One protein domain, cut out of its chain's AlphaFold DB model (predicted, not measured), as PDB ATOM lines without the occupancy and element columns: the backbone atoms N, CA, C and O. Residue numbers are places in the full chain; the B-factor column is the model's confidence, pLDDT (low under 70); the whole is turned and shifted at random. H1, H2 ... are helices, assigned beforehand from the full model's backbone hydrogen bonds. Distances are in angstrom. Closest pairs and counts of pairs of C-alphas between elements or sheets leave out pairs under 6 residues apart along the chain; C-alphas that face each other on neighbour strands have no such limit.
ATOM      1  N   LYS A   3      56.933 -36.054  18.887       62.41
ATOM      2  CA  LYS A   3      56.350 -35.087  19.840       62.41
ATOM      3  C   LYS A   3      55.299 -34.158  19.218       62.41
ATOM      4  O   LYS A   3      54.304 -33.888  19.868       62.41
ATOM      5  N   GLY A   4      55.488 -33.735  17.965       82.94
ATOM      6  CA  GLY A   4      54.539 -32.841  17.299       82.94
ATOM      7  C   GLY A   4      53.165 -33.476  17.065       82.94
ATOM      8  O   GLY A   4      52.160 -32.838  17.334       82.94
ATOM      9  N   LEU A   5      53.098 -34.731  16.609       88.00
ATOM     10  CA  LEU A   5      51.817 -35.365  16.268       88.00
ATOM     11  C   LEU A   5      50.945 -35.599  17.508       88.00
ATOM     12  O   LEU A   5      49.749 -35.323  17.474       88.00
ATOM     13  N   ASP A   6      51.549 -36.073  18.598       91.50
ATOM     14  CA  ASP A   6      50.834 -36.333  19.852       91.50
ATOM     15  C   ASP A   6      50.287 -35.033  20.467       91.50
ATOM     16  O   ASP A   6      49.176 -35.000  20.996       91.50
ATOM     17  N   GLU A   7      51.048 -33.941  20.358       91.31
ATOM     18  CA  GLU A   7      50.639 -32.609  20.806       91.31
ATOM     19  C   GLU A   7      49.501 -32.042  19.946       91.31
ATOM     20  O   GLU A   7      48.492 -31.596  20.489       91.31
ATOM     21  N   TRP A   8      49.596 -32.157  18.617       89.75
ATOM     22  CA  TRP A   8      48.515 -31.788  17.696       89.75
ATOM     23  C   TRP A   8      47.224 -32.568  17.969       89.75
ATOM     24  O   TRP A   8      46.142 -31.981  17.998       89.75
ATOM     25  N   LEU A   9      47.323 -33.877  18.223       91.56
ATOM     26  CA  LEU A   9      46.172 -34.713  18.583       91.56
ATOM     27  C   LEU A   9      45.527 -34.258  19.896       91.56
ATOM     28  O   LEU A   9      44.301 -34.211  20.001       91.56
ATOM     29  N   LYS A  10      46.343 -33.899  20.892       93.56
ATOM     30  CA  LYS A  10      45.856 -33.385  22.174       93.56
ATOM     31  C   LYS A  10      45.121 -32.053  22.001       93.56
ATOM     32  O   LYS A  10      43.994 -31.935  22.474       93.56
ATOM     33  N   LEU A  11      45.713 -31.100  21.284       92.00
ATOM     34  CA  LEU A  11      45.105 -29.791  21.022       92.00
ATOM     35  C   LEU A  11      43.798 -29.918  20.230       92.00
ATOM     36  O   LEU A  11      42.794 -29.308  20.591       92.00
ATOM     37  N   SER A  12      43.775 -30.773  19.204       91.56
ATOM     38  CA  SER A  12      42.566 -31.053  18.420       91.56
ATOM     39  C   SER A  12      41.439 -31.616  19.297       91.56
ATOM     40  O   SER A  12      40.292 -31.164  19.217       91.56
ATOM     41  N   LYS A  13      41.768 -32.546  20.204       94.69
ATOM     42  CA  LYS A  13      40.807 -33.098  21.164       94.69
ATOM     43  C   LYS A  13      40.281 -32.028  22.124       94.69
ATOM     44  O   LYS A  13      39.072 -31.942  22.325       94.69
ATOM     45  N   GLU A  14      41.158 -31.203  22.689       95.00
ATOM     46  CA  GLU A  14      40.774 -30.116  23.597       95.00
ATOM     47  C   GLU A  14      39.868 -29.089  22.900       95.00
ATOM     48  O   GLU A  14      38.837 -28.698  23.453       95.00
ATOM     49  N   ALA A  15      40.181 -28.719  21.654       95.12
ATOM     50  CA  ALA A  15      39.358 -27.825  20.844       95.12
ATOM     51  C   ALA A  15      37.953 -28.401  20.596       95.12
ATOM     52  O   ALA A  15      36.950 -27.702  20.780       95.12
ATOM     53  N   ARG A  16      37.857 -29.694  20.256       96.12
ATOM     54  CA  ARG A  16      36.573 -30.399  20.122       96.12
ATOM     55  C   ARG A  16      35.785 -30.401  21.430       96.12
ATOM     56  O   ARG A  16      34.591 -30.117  21.425       96.12
ATOM     57  N   GLU A  17      36.429 -30.709  22.554       96.88
ATOM     58  CA  GLU A  17      35.773 -30.713  23.864       96.88
ATOM     59  C   GLU A  17      35.229 -29.329  24.240       96.88
ATOM     60  O   GLU A  17      34.127 -29.225  24.779       96.88
ATOM     61  N   ILE A  18      35.965 -28.258  23.927       96.81
ATOM     62  CA  ILE A  18      35.497 -26.880  24.117       96.81
ATOM     63  C   ILE A  18      34.237 -26.631  23.283       96.81
ATOM     64  O   ILE A  18      33.226 -26.194  23.835       96.81
ATOM     65  N   ARG A  19      34.250 -26.965  21.985       97.62
ATOM     66  CA  ARG A  19      33.070 -26.806  21.119       97.62
ATOM     67  C   ARG A  19      31.869 -27.597  21.634       97.62
ATOM     68  O   ARG A  19      30.777 -27.046  21.716       97.62
ATOM     69  N   MET A  20      32.081 -28.845  22.052       97.19
ATOM     70  CA  MET A  20      31.048 -29.734  22.595       97.19
ATOM     71  C   MET A  20      30.392 -29.158  23.859       97.19
ATOM     72  O   MET A  20      29.166 -29.177  23.982       97.19
ATOM     73  N   ARG A  21      31.199 -28.629  24.793       97.75
ATOM     74  CA  ARG A  21      30.713 -28.049  26.057       97.75
ATOM     75  C   ARG A  21      30.005 -26.709  25.865       97.75
ATOM     76  O   ARG A  21      29.060 -26.425  26.592       97.75
ATOM     77  N   CYS A  22      30.467 -25.882  24.928       97.31
ATOM     78  CA  CYS A  22      29.881 -24.566  24.674       97.31
ATOM     79  C   CYS A  22      28.613 -24.630  23.811       97.31
ATOM     80  O   CYS A  22      27.758 -23.752  23.934       97.31
ATOM     81  N   ALA A  23      28.485 -25.646  22.957       98.31
ATOM     82  CA  ALA A  23      27.391 -25.760  22.008       98.31
ATOM     83  C   ALA A  23      26.005 -25.705  22.678       98.31
ATOM     84  O   ALA A  23      25.710 -26.404  23.649       98.31
ATOM     85  N   ASN A  24      25.113 -24.907  22.098       98.56
ATOM     86  CA  ASN A  24      23.700 -24.880  22.440       98.56
ATOM     87  C   ASN A  24      22.988 -26.070  21.780       98.56
ATOM     88  O   ASN A  24      22.412 -25.956  20.696       98.56
ATOM     89  N   TRP A  25      23.021 -27.221  22.453       98.12
ATOM     90  CA  TRP A  25      22.409 -28.465  21.976       98.12
ATOM     91  C   TRP A  25      20.907 -28.349  21.712       98.12
ATOM     92  O   TRP A  25      20.417 -28.933  20.753       98.12
ATOM     93  N   SER A  26      20.177 -27.553  22.499       98.56
ATOM     94  CA  SER A  26      18.743 -27.330  22.272       98.56
ATOM     95  C   SER A  26      18.485 -26.622  20.936       98.56
ATOM     96  O   SER A  26      17.618 -27.037  20.161       98.56
ATOM     97  N   PHE A  27      19.286 -25.601  20.611       98.69
ATOM     98  CA  PHE A  27      19.230 -24.962  19.299       98.69
ATOM     99  C   PHE A  27      19.606 -25.944  18.187       98.69
ATOM    100  O   PHE A  27      18.870 -26.037  17.212       98.69
ATOM    101  N   ILE A  28      20.696 -26.704  18.340       98.69
ATOM    102  CA  ILE A  28      21.175 -27.658  17.324       98.69
ATOM    103  C   ILE A  28      20.123 -28.731  17.023       98.69
ATOM    104  O   ILE A  28      19.801 -28.967  15.860       98.69
ATOM    105  N   GLU A  29      19.565 -29.362  18.056       98.50
ATOM    106  CA  GLU A  29      18.616 -30.467  17.895       98.50
ATOM    107  C   GLU A  29      17.259 -30.019  17.334       98.50
ATOM    108  O   GLU A  29      16.586 -30.810  16.672       98.50
ATOM    109  N   SER A  30      16.888 -28.747  17.525       98.50
ATOM    110  CA  SER A  30      15.673 -28.160  16.939       98.50
ATOM    111  C   SER A  30      15.806 -27.773  15.460       98.50
ATOM    112  O   SER A  30      14.798 -27.451  14.829       98.50
ATOM    113  N   GLN A  31      17.013 -27.807  14.880       98.62
ATOM    114  CA  GLN A  31      17.210 -27.447  13.474       98.62
ATOM    115  C   GLN A  31      16.728 -28.540  12.502       98.62
ATOM    116  O   GLN A  31      16.721 -29.729  12.839       98.62
ATOM    117  N   PRO A  32      16.405 -28.173  11.243       98.44
ATOM    118  CA  PRO A  32      16.186 -29.138  10.171       98.44
ATOM    119  C   PRO A  32      17.367 -30.109  10.018       98.44
ATOM    120  O   PRO A  32      18.513 -29.698  10.231       98.44
ATOM    121  N   PRO A  33      17.139 -31.359   9.564       98.31
ATOM    122  CA  PRO A  33      18.159 -32.407   9.568       98.31
ATOM    123  C   PRO A  33      19.507 -31.991   8.962       98.31
ATOM    124  O   PRO A  33      20.540 -32.212   9.579       98.31
ATOM    125  N   ARG A  34      19.517 -31.317   7.803       98.19
ATOM    126  CA  ARG A  34      20.775 -30.901   7.149       98.19
ATOM    127  C   ARG A  34      21.551 -29.848   7.944       98.19
ATOM    128  O   ARG A  34      22.772 -29.917   8.005       98.19
ATOM    129  N   ILE A  35      20.854 -28.898   8.567       98.69
ATOM    130  CA  ILE A  35      21.481 -27.865   9.402       98.69
ATOM    131  C   ILE A  35      21.995 -28.484  10.702       98.69
ATOM    132  O   ILE A  35      23.113 -28.196  11.120       98.69
ATOM    133  N   ARG A  36      21.205 -29.367  11.324       98.75
ATOM    134  CA  ARG A  36      21.608 -30.082  12.537       98.75
ATOM    135  C   ARG A  36      22.892 -30.880  12.321       98.75
ATOM    136  O   ARG A  36      23.821 -30.744  13.111       98.75
ATOM    137  N   GLU A  37      22.971 -31.660  11.242       98.56
ATOM    138  CA  GLU A  37      24.178 -32.437  10.933       98.56
ATOM    139  C   GLU A  37      25.377 -31.541  10.591       98.56
ATOM    140  O   GLU A  37      26.493 -31.822  11.023       98.56
ATOM    141  N   ALA A  38      25.167 -30.411   9.907       98.62
ATOM    142  CA  ALA A  38      26.233 -29.437   9.660       98.62
ATOM    143  C   ALA A  38      26.783 -28.811  10.956       98.62
ATOM    144  O   ALA A  38      27.991 -28.632  11.099       98.62
ATOM    145  N   LEU A  39      25.915 -28.499  11.924       98.69
ATOM    146  CA  LEU A  39      26.328 -27.969  13.227       98.69
ATOM    147  C   LEU A  39      27.072 -29.018  14.062       98.69
ATOM    148  O   LEU A  39      28.081 -28.690  14.682       98.69
ATOM    149  N   LYS A  40      26.626 -30.281  14.039       98.50
ATOM    150  CA  LYS A  40      27.353 -31.395  14.671       98.50
ATOM    151  C   LYS A  40      28.734 -31.581  14.051       98.50
ATOM    152  O   LYS A  40      29.707 -31.730  14.781       98.50
ATOM    153  N   TYR A  41      28.840 -31.481  12.728       98.38
ATOM    154  CA  TYR A  41      30.124 -31.530  12.034       98.38
ATOM    155  C   TYR A  41      31.078 -30.402  12.475       98.38
ATOM    156  O   TYR A  41      32.252 -30.663  12.725       98.38
ATOM    157  N   LEU A  42      30.588 -29.171  12.674       97.88
ATOM    158  CA  LEU A  42      31.423 -28.074  13.189       97.88
ATOM    159  C   LEU A  42      31.965 -28.329  14.599       97.88
ATOM    160  O   LEU A  42      33.063 -27.883  14.922       97.88
ATOM    161  N   ILE A  43      31.231 -29.052  15.445       97.75
ATOM    162  CA  ILE A  43      31.736 -29.452  16.765       97.75
ATOM    163  C   ILE A  43      32.923 -30.409  16.609       97.75
ATOM    164  O   ILE A  43      33.906 -30.293  17.342       97.75
ATOM    165  N   GLU A  44      32.866 -31.302  15.627       96.12
ATOM    166  CA  GLU A  44      33.913 -32.280  15.349       96.12
ATOM    167  C   GLU A  44      35.165 -31.636  14.735       96.12
ATOM    168  O   GLU A  44      36.242 -31.772  15.315       96.12
ATOM    169  N   ASP A  45      35.024 -30.875  13.645       88.50
ATOM    170  CA  ASP A  45      36.142 -30.525  12.744       88.50
ATOM    171  C   ASP A  45      36.293 -29.008  12.459       88.50
ATOM    172  O   ASP A  45      37.240 -28.591  11.809       88.50
ATOM    173  N   ASP A  46      35.373 -28.158  12.947       93.19
ATOM    174  CA  ASP A  46      35.338 -26.682  12.752       93.19
ATOM    175  C   ASP A  46      35.507 -26.178  11.292       93.19
ATOM    176  O   ASP A  46      35.796 -25.003  11.051       93.19
ATOM    177  N   ASP A  47      35.271 -27.028  10.285       96.56
ATOM    178  CA  ASP A  47      35.315 -26.637   8.871       96.56
ATOM    179  C   ASP A  47      33.965 -26.049   8.407       96.56
ATOM    180  O   ASP A  47      32.991 -26.736   8.078       96.56
ATOM    181  N   LEU A  48      33.921 -24.716   8.361       97.25
ATOM    182  CA  LEU A  48      32.765 -23.942   7.900       97.25
ATOM    183  C   LEU A  48      32.410 -24.153   6.431       97.25
ATOM    184  O   LEU A  48      31.230 -24.055   6.083       97.25
ATOM    185  N   TYR A  49      33.393 -24.412   5.568       98.06
ATOM    186  CA  TYR A  49      33.117 -24.633   4.157       98.06
ATOM    187  C   TYR A  49      32.331 -25.929   3.998       98.06
ATOM    188  O   TYR A  49      31.221 -25.902   3.463       98.06
ATOM    189  N   VAL A  50      32.840 -27.037   4.538       98.38
ATOM    190  CA  VAL A  50      32.171 -28.343   4.469       98.38
ATOM    191  C   VAL A  50      30.803 -28.295   5.152       98.38
ATOM    192  O   VAL A  50      29.813 -28.729   4.556       98.38
ATOM    193  N   ALA A  51      30.701 -27.671   6.328       98.44
ATOM    194  CA  ALA A  51      29.423 -27.485   7.017       98.44
ATOM    195  C   ALA A  51      28.387 -26.750   6.145       98.44
ATOM    196  O   ALA A  51      27.238 -27.185   6.051       98.44
ATOM    197  N   SER A  52      28.795 -25.687   5.439       98.62
ATOM    198  CA  SER A  52      27.893 -24.942   4.548       98.62
ATOM    199  C   SER A  52      27.359 -25.815   3.406       98.62
ATOM    200  O   SER A  52      26.177 -25.746   3.058       98.62
ATOM    201  N   ARG A  53      28.193 -26.723   2.875       98.56
ATOM    202  CA  ARG A  53      27.797 -27.677   1.827       98.56
ATOM    203  C   ARG A  53      26.828 -28.735   2.348       98.56
ATOM    204  O   ARG A  53      25.885 -29.080   1.634       98.56
ATOM    205  N   ILE A  54      27.025 -29.218   3.577       98.44
ATOM    206  CA  ILE A  54      26.109 -30.161   4.238       98.44
ATOM    207  C   ILE A  54      24.736 -29.509   4.436       98.44
ATOM    208  O   ILE A  54      23.720 -30.097   4.056       98.44
ATOM    209  N   ALA A  55      24.715 -28.287   4.974       98.31
ATOM    210  CA  ALA A  55      23.495 -27.531   5.246       98.31
ATOM    211  C   ALA A  55      22.790 -27.033   3.972       98.31
ATOM    212  O   ALA A  55      21.574 -26.847   3.987       98.31
ATOM    213  N   GLY A  56      23.520 -26.866   2.865       98.38
ATOM    214  CA  GLY A  56      22.982 -26.322   1.618       98.38
ATOM    215  C   GLY A  56      22.765 -24.809   1.668       98.38
ATOM    216  O   GLY A  56      21.842 -24.310   1.034       98.38
ATOM    217  N   VAL A  57      23.602 -24.099   2.427       98.50
ATOM    218  CA  VAL A  57      23.559 -22.641   2.614       98.50
ATOM    219  C   VAL A  57      24.904 -22.020   2.233       98.50
ATOM    220  O   VAL A  57      25.881 -22.726   1.967       98.50
ATOM    221  N   THR A  58      24.979 -20.694   2.190       98.62
ATOM    222  CA  THR A  58      26.250 -19.980   2.023       98.62
ATOM    223  C   THR A  58      27.138 -20.117   3.266       98.62
ATOM    224  O   THR A  58      26.674 -20.416   4.367       98.62
ATOM    225  N   ILE A  59      28.443 -19.874   3.113       98.31
ATOM    226  CA  ILE A  59      29.395 -19.889   4.240       98.31
ATOM    227  C   ILE A  59      29.007 -18.841   5.295       98.31
ATOM    228  O   ILE A  59      29.119 -19.106   6.491       98.31
ATOM    229  N   GLU A  60      28.514 -17.678   4.859       98.56
ATOM    230  CA  GLU A  60      28.079 -16.599   5.751       98.56
ATOM    231  C   GLU A  60      26.875 -17.037   6.599       98.56
ATOM    232  O   GLU A  60      26.912 -16.956   7.826       98.56
ATOM    233  N   GLU A  61      25.847 -17.612   5.967       98.62
ATOM    234  CA  GLU A  61      24.676 -18.161   6.666       98.62
ATOM    235  C   GLU A  61      25.061 -19.293   7.626       98.62
ATOM    236  O   GLU A  61      24.553 -19.363   8.748       98.62
ATOM    237  N   MET A  62      25.998 -20.157   7.224       98.62
ATOM    238  CA  MET A  62      26.506 -21.217   8.092       98.62
ATOM    239  C   MET A  62      27.239 -20.649   9.311       98.62
ATOM    240  O   MET A  62      27.079 -21.148  10.426       98.62
ATOM    241  N   ASN A  63      28.016 -19.580   9.135       98.44
ATOM    242  CA  ASN A  63      28.695 -18.910  10.238       98.44
ATOM    243  C   ASN A  63      27.701 -18.246  11.204       98.44
ATOM    244  O   ASN A  63      27.914 -18.292  12.417       98.44
ATOM    245  N   GLU A  64      26.593 -17.693  10.709       98.69
ATOM    246  CA  GLU A  64      25.513 -17.189  11.564       98.69
ATOM    247  C   GLU A  64      24.824 -18.311  12.350       98.69
ATOM    248  O   GLU A  64      24.580 -18.174  13.552       98.69
ATOM    249  N   LEU A  65      24.574 -19.463  11.720       98.62
ATOM    250  CA  LEU A  65      24.057 -20.652  12.406       98.62
ATOM    251  C   LEU A  65      25.024 -21.149  13.489       98.62
ATOM    252  O   LEU A  65      24.589 -21.443  14.602       98.62
ATOM    253  N   ARG A  66      26.333 -21.171  13.209       98.50
ATOM    254  CA  ARG A  66      27.383 -21.517  14.183       98.50
ATOM    255  C   ARG A  66      27.344 -20.596  15.407       98.50
ATOM    256  O   ARG A  66      27.412 -21.082  16.535       98.50
ATOM    257  N   LYS A  67      27.226 -19.278  15.197       98.44
ATOM    258  CA  LYS A  67      27.124 -18.286  16.285       98.44
ATOM    259  C   LYS A  67      25.875 -18.526  17.136       98.44
ATOM    260  O   LYS A  67      25.983 -18.585  18.355       98.44
ATOM    261  N   LYS A  68      24.709 -18.733  16.507       98.56
ATOM    262  CA  LYS A  68      23.443 -19.048  17.206       98.56
ATOM    263  C   LYS A  68      23.519 -20.355  17.997       98.56
ATOM    264  O   LYS A  68      22.981 -20.446  19.097       98.56
ATOM    265  N   ALA A  69      24.235 -21.340  17.461       98.50
ATOM    266  CA  ALA A  69      24.519 -22.604  18.125       98.50
ATOM    267  C   ALA A  69      25.596 -22.501  19.219       98.50
ATOM    268  O   ALA A  69      25.918 -23.516  19.828       98.50
ATOM    269  N   ASN A  70      26.161 -21.316  19.480       98.31
ATOM    270  CA  ASN A  70      27.228 -21.089  20.458       98.31
ATOM    271  C   ASN A  70      28.453 -22.011  20.277       98.31
ATOM    272  O   ASN A  70      29.081 -22.425  21.248       98.31
TER     273      ASN A  70
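Overview. This is residues 3 to 70 of the 75 residues of an uncharacterized protein of Thermoprotei archaeon (UniProt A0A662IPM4). A long helix, H1, sticks out as an arm from a compact body of shorter helices, its residues 3 to 11 standing free. In that body H3 and H4 lie side by side as a helical hairpin, H5 stands crosswise to that pair, and the short H2 sits near the first half of H3, while the later part of H1 meets the end of H3. The printed part has 68 residues, with five named helices in the order H1, H2, H3, H4, H5 and no named strand; the class is all helix. It is only just compact, close to loose, with a radius of gyration of the C-alphas of 12.7 A, and it is elongated, spanning 41 by 22 by 17 A.

Arrangement. H1, residues 3 to 22, touches H3, residues 33 to 45, with its residues 16 to 20 alone, meeting residues 43 to 45. The closest C-alphas are those of Arg 19 and Ile 43, 5.3 A apart, and the two helices run opposite ways at a steep tilt of 39 degrees. H2, residues 25 to 29, is apart from H1 and touches residues 35 to 40 of H3, the closest C-alphas being those of Ile 28 and Arg 36, 5.4 A apart. H4, residues 48 to 55, forms a helical hairpin with H3: they touch, with the C-alphas of Ala 38 and Ala 51 closest at 4.6 A, and run opposite ways at a shallow tilt of 24 degrees. H5, residues 59 to 68, touches H4 about perpendicular to it, at 87 degrees, with the C-alphas of Ser 52 and Ile 59 closest at 5.3 A. H5 only just touches H3, with 3 pairs of C-alphas within 8 A, through residues 39 to 42 of H3; the closest are those of Leu 39 and Arg 66, 6.6 A apart, and the lines are about perpendicular at 83 degrees. H3 is the hub, touching the four other helices, and the helix packing is mostly crossed, with 1 of 4 pairs at a shallow tilt. H1 is apart from H4 and H5. In H1, H2, H3, H4 and H5 every O i to N i+4 pair is within hydrogen-bond range.

Along the chain. H1 begins at C-alpha 3 (56.350, -35.087, 19.840) and is 28.9 A long. H2 has five residues. H3 begins at C-alpha 33 (18.159, -32.407, 9.568) and is 18.4 A long. H4 measures 10.3 A and H5 14.3 A, ending at C-alpha 68 (23.443, -19.048, 17.206).

Size, cuts and confidence. The C-alphas farthest apart are those of Lys 3 and Pro 32, at 41.7 A. Without residues 3 to 11 the body spans 28 by 22 by 16 A. The printed part has no cut, and its four links are tight. The mean pLDDT of the printed part is 96.2, with residue 3 under 70.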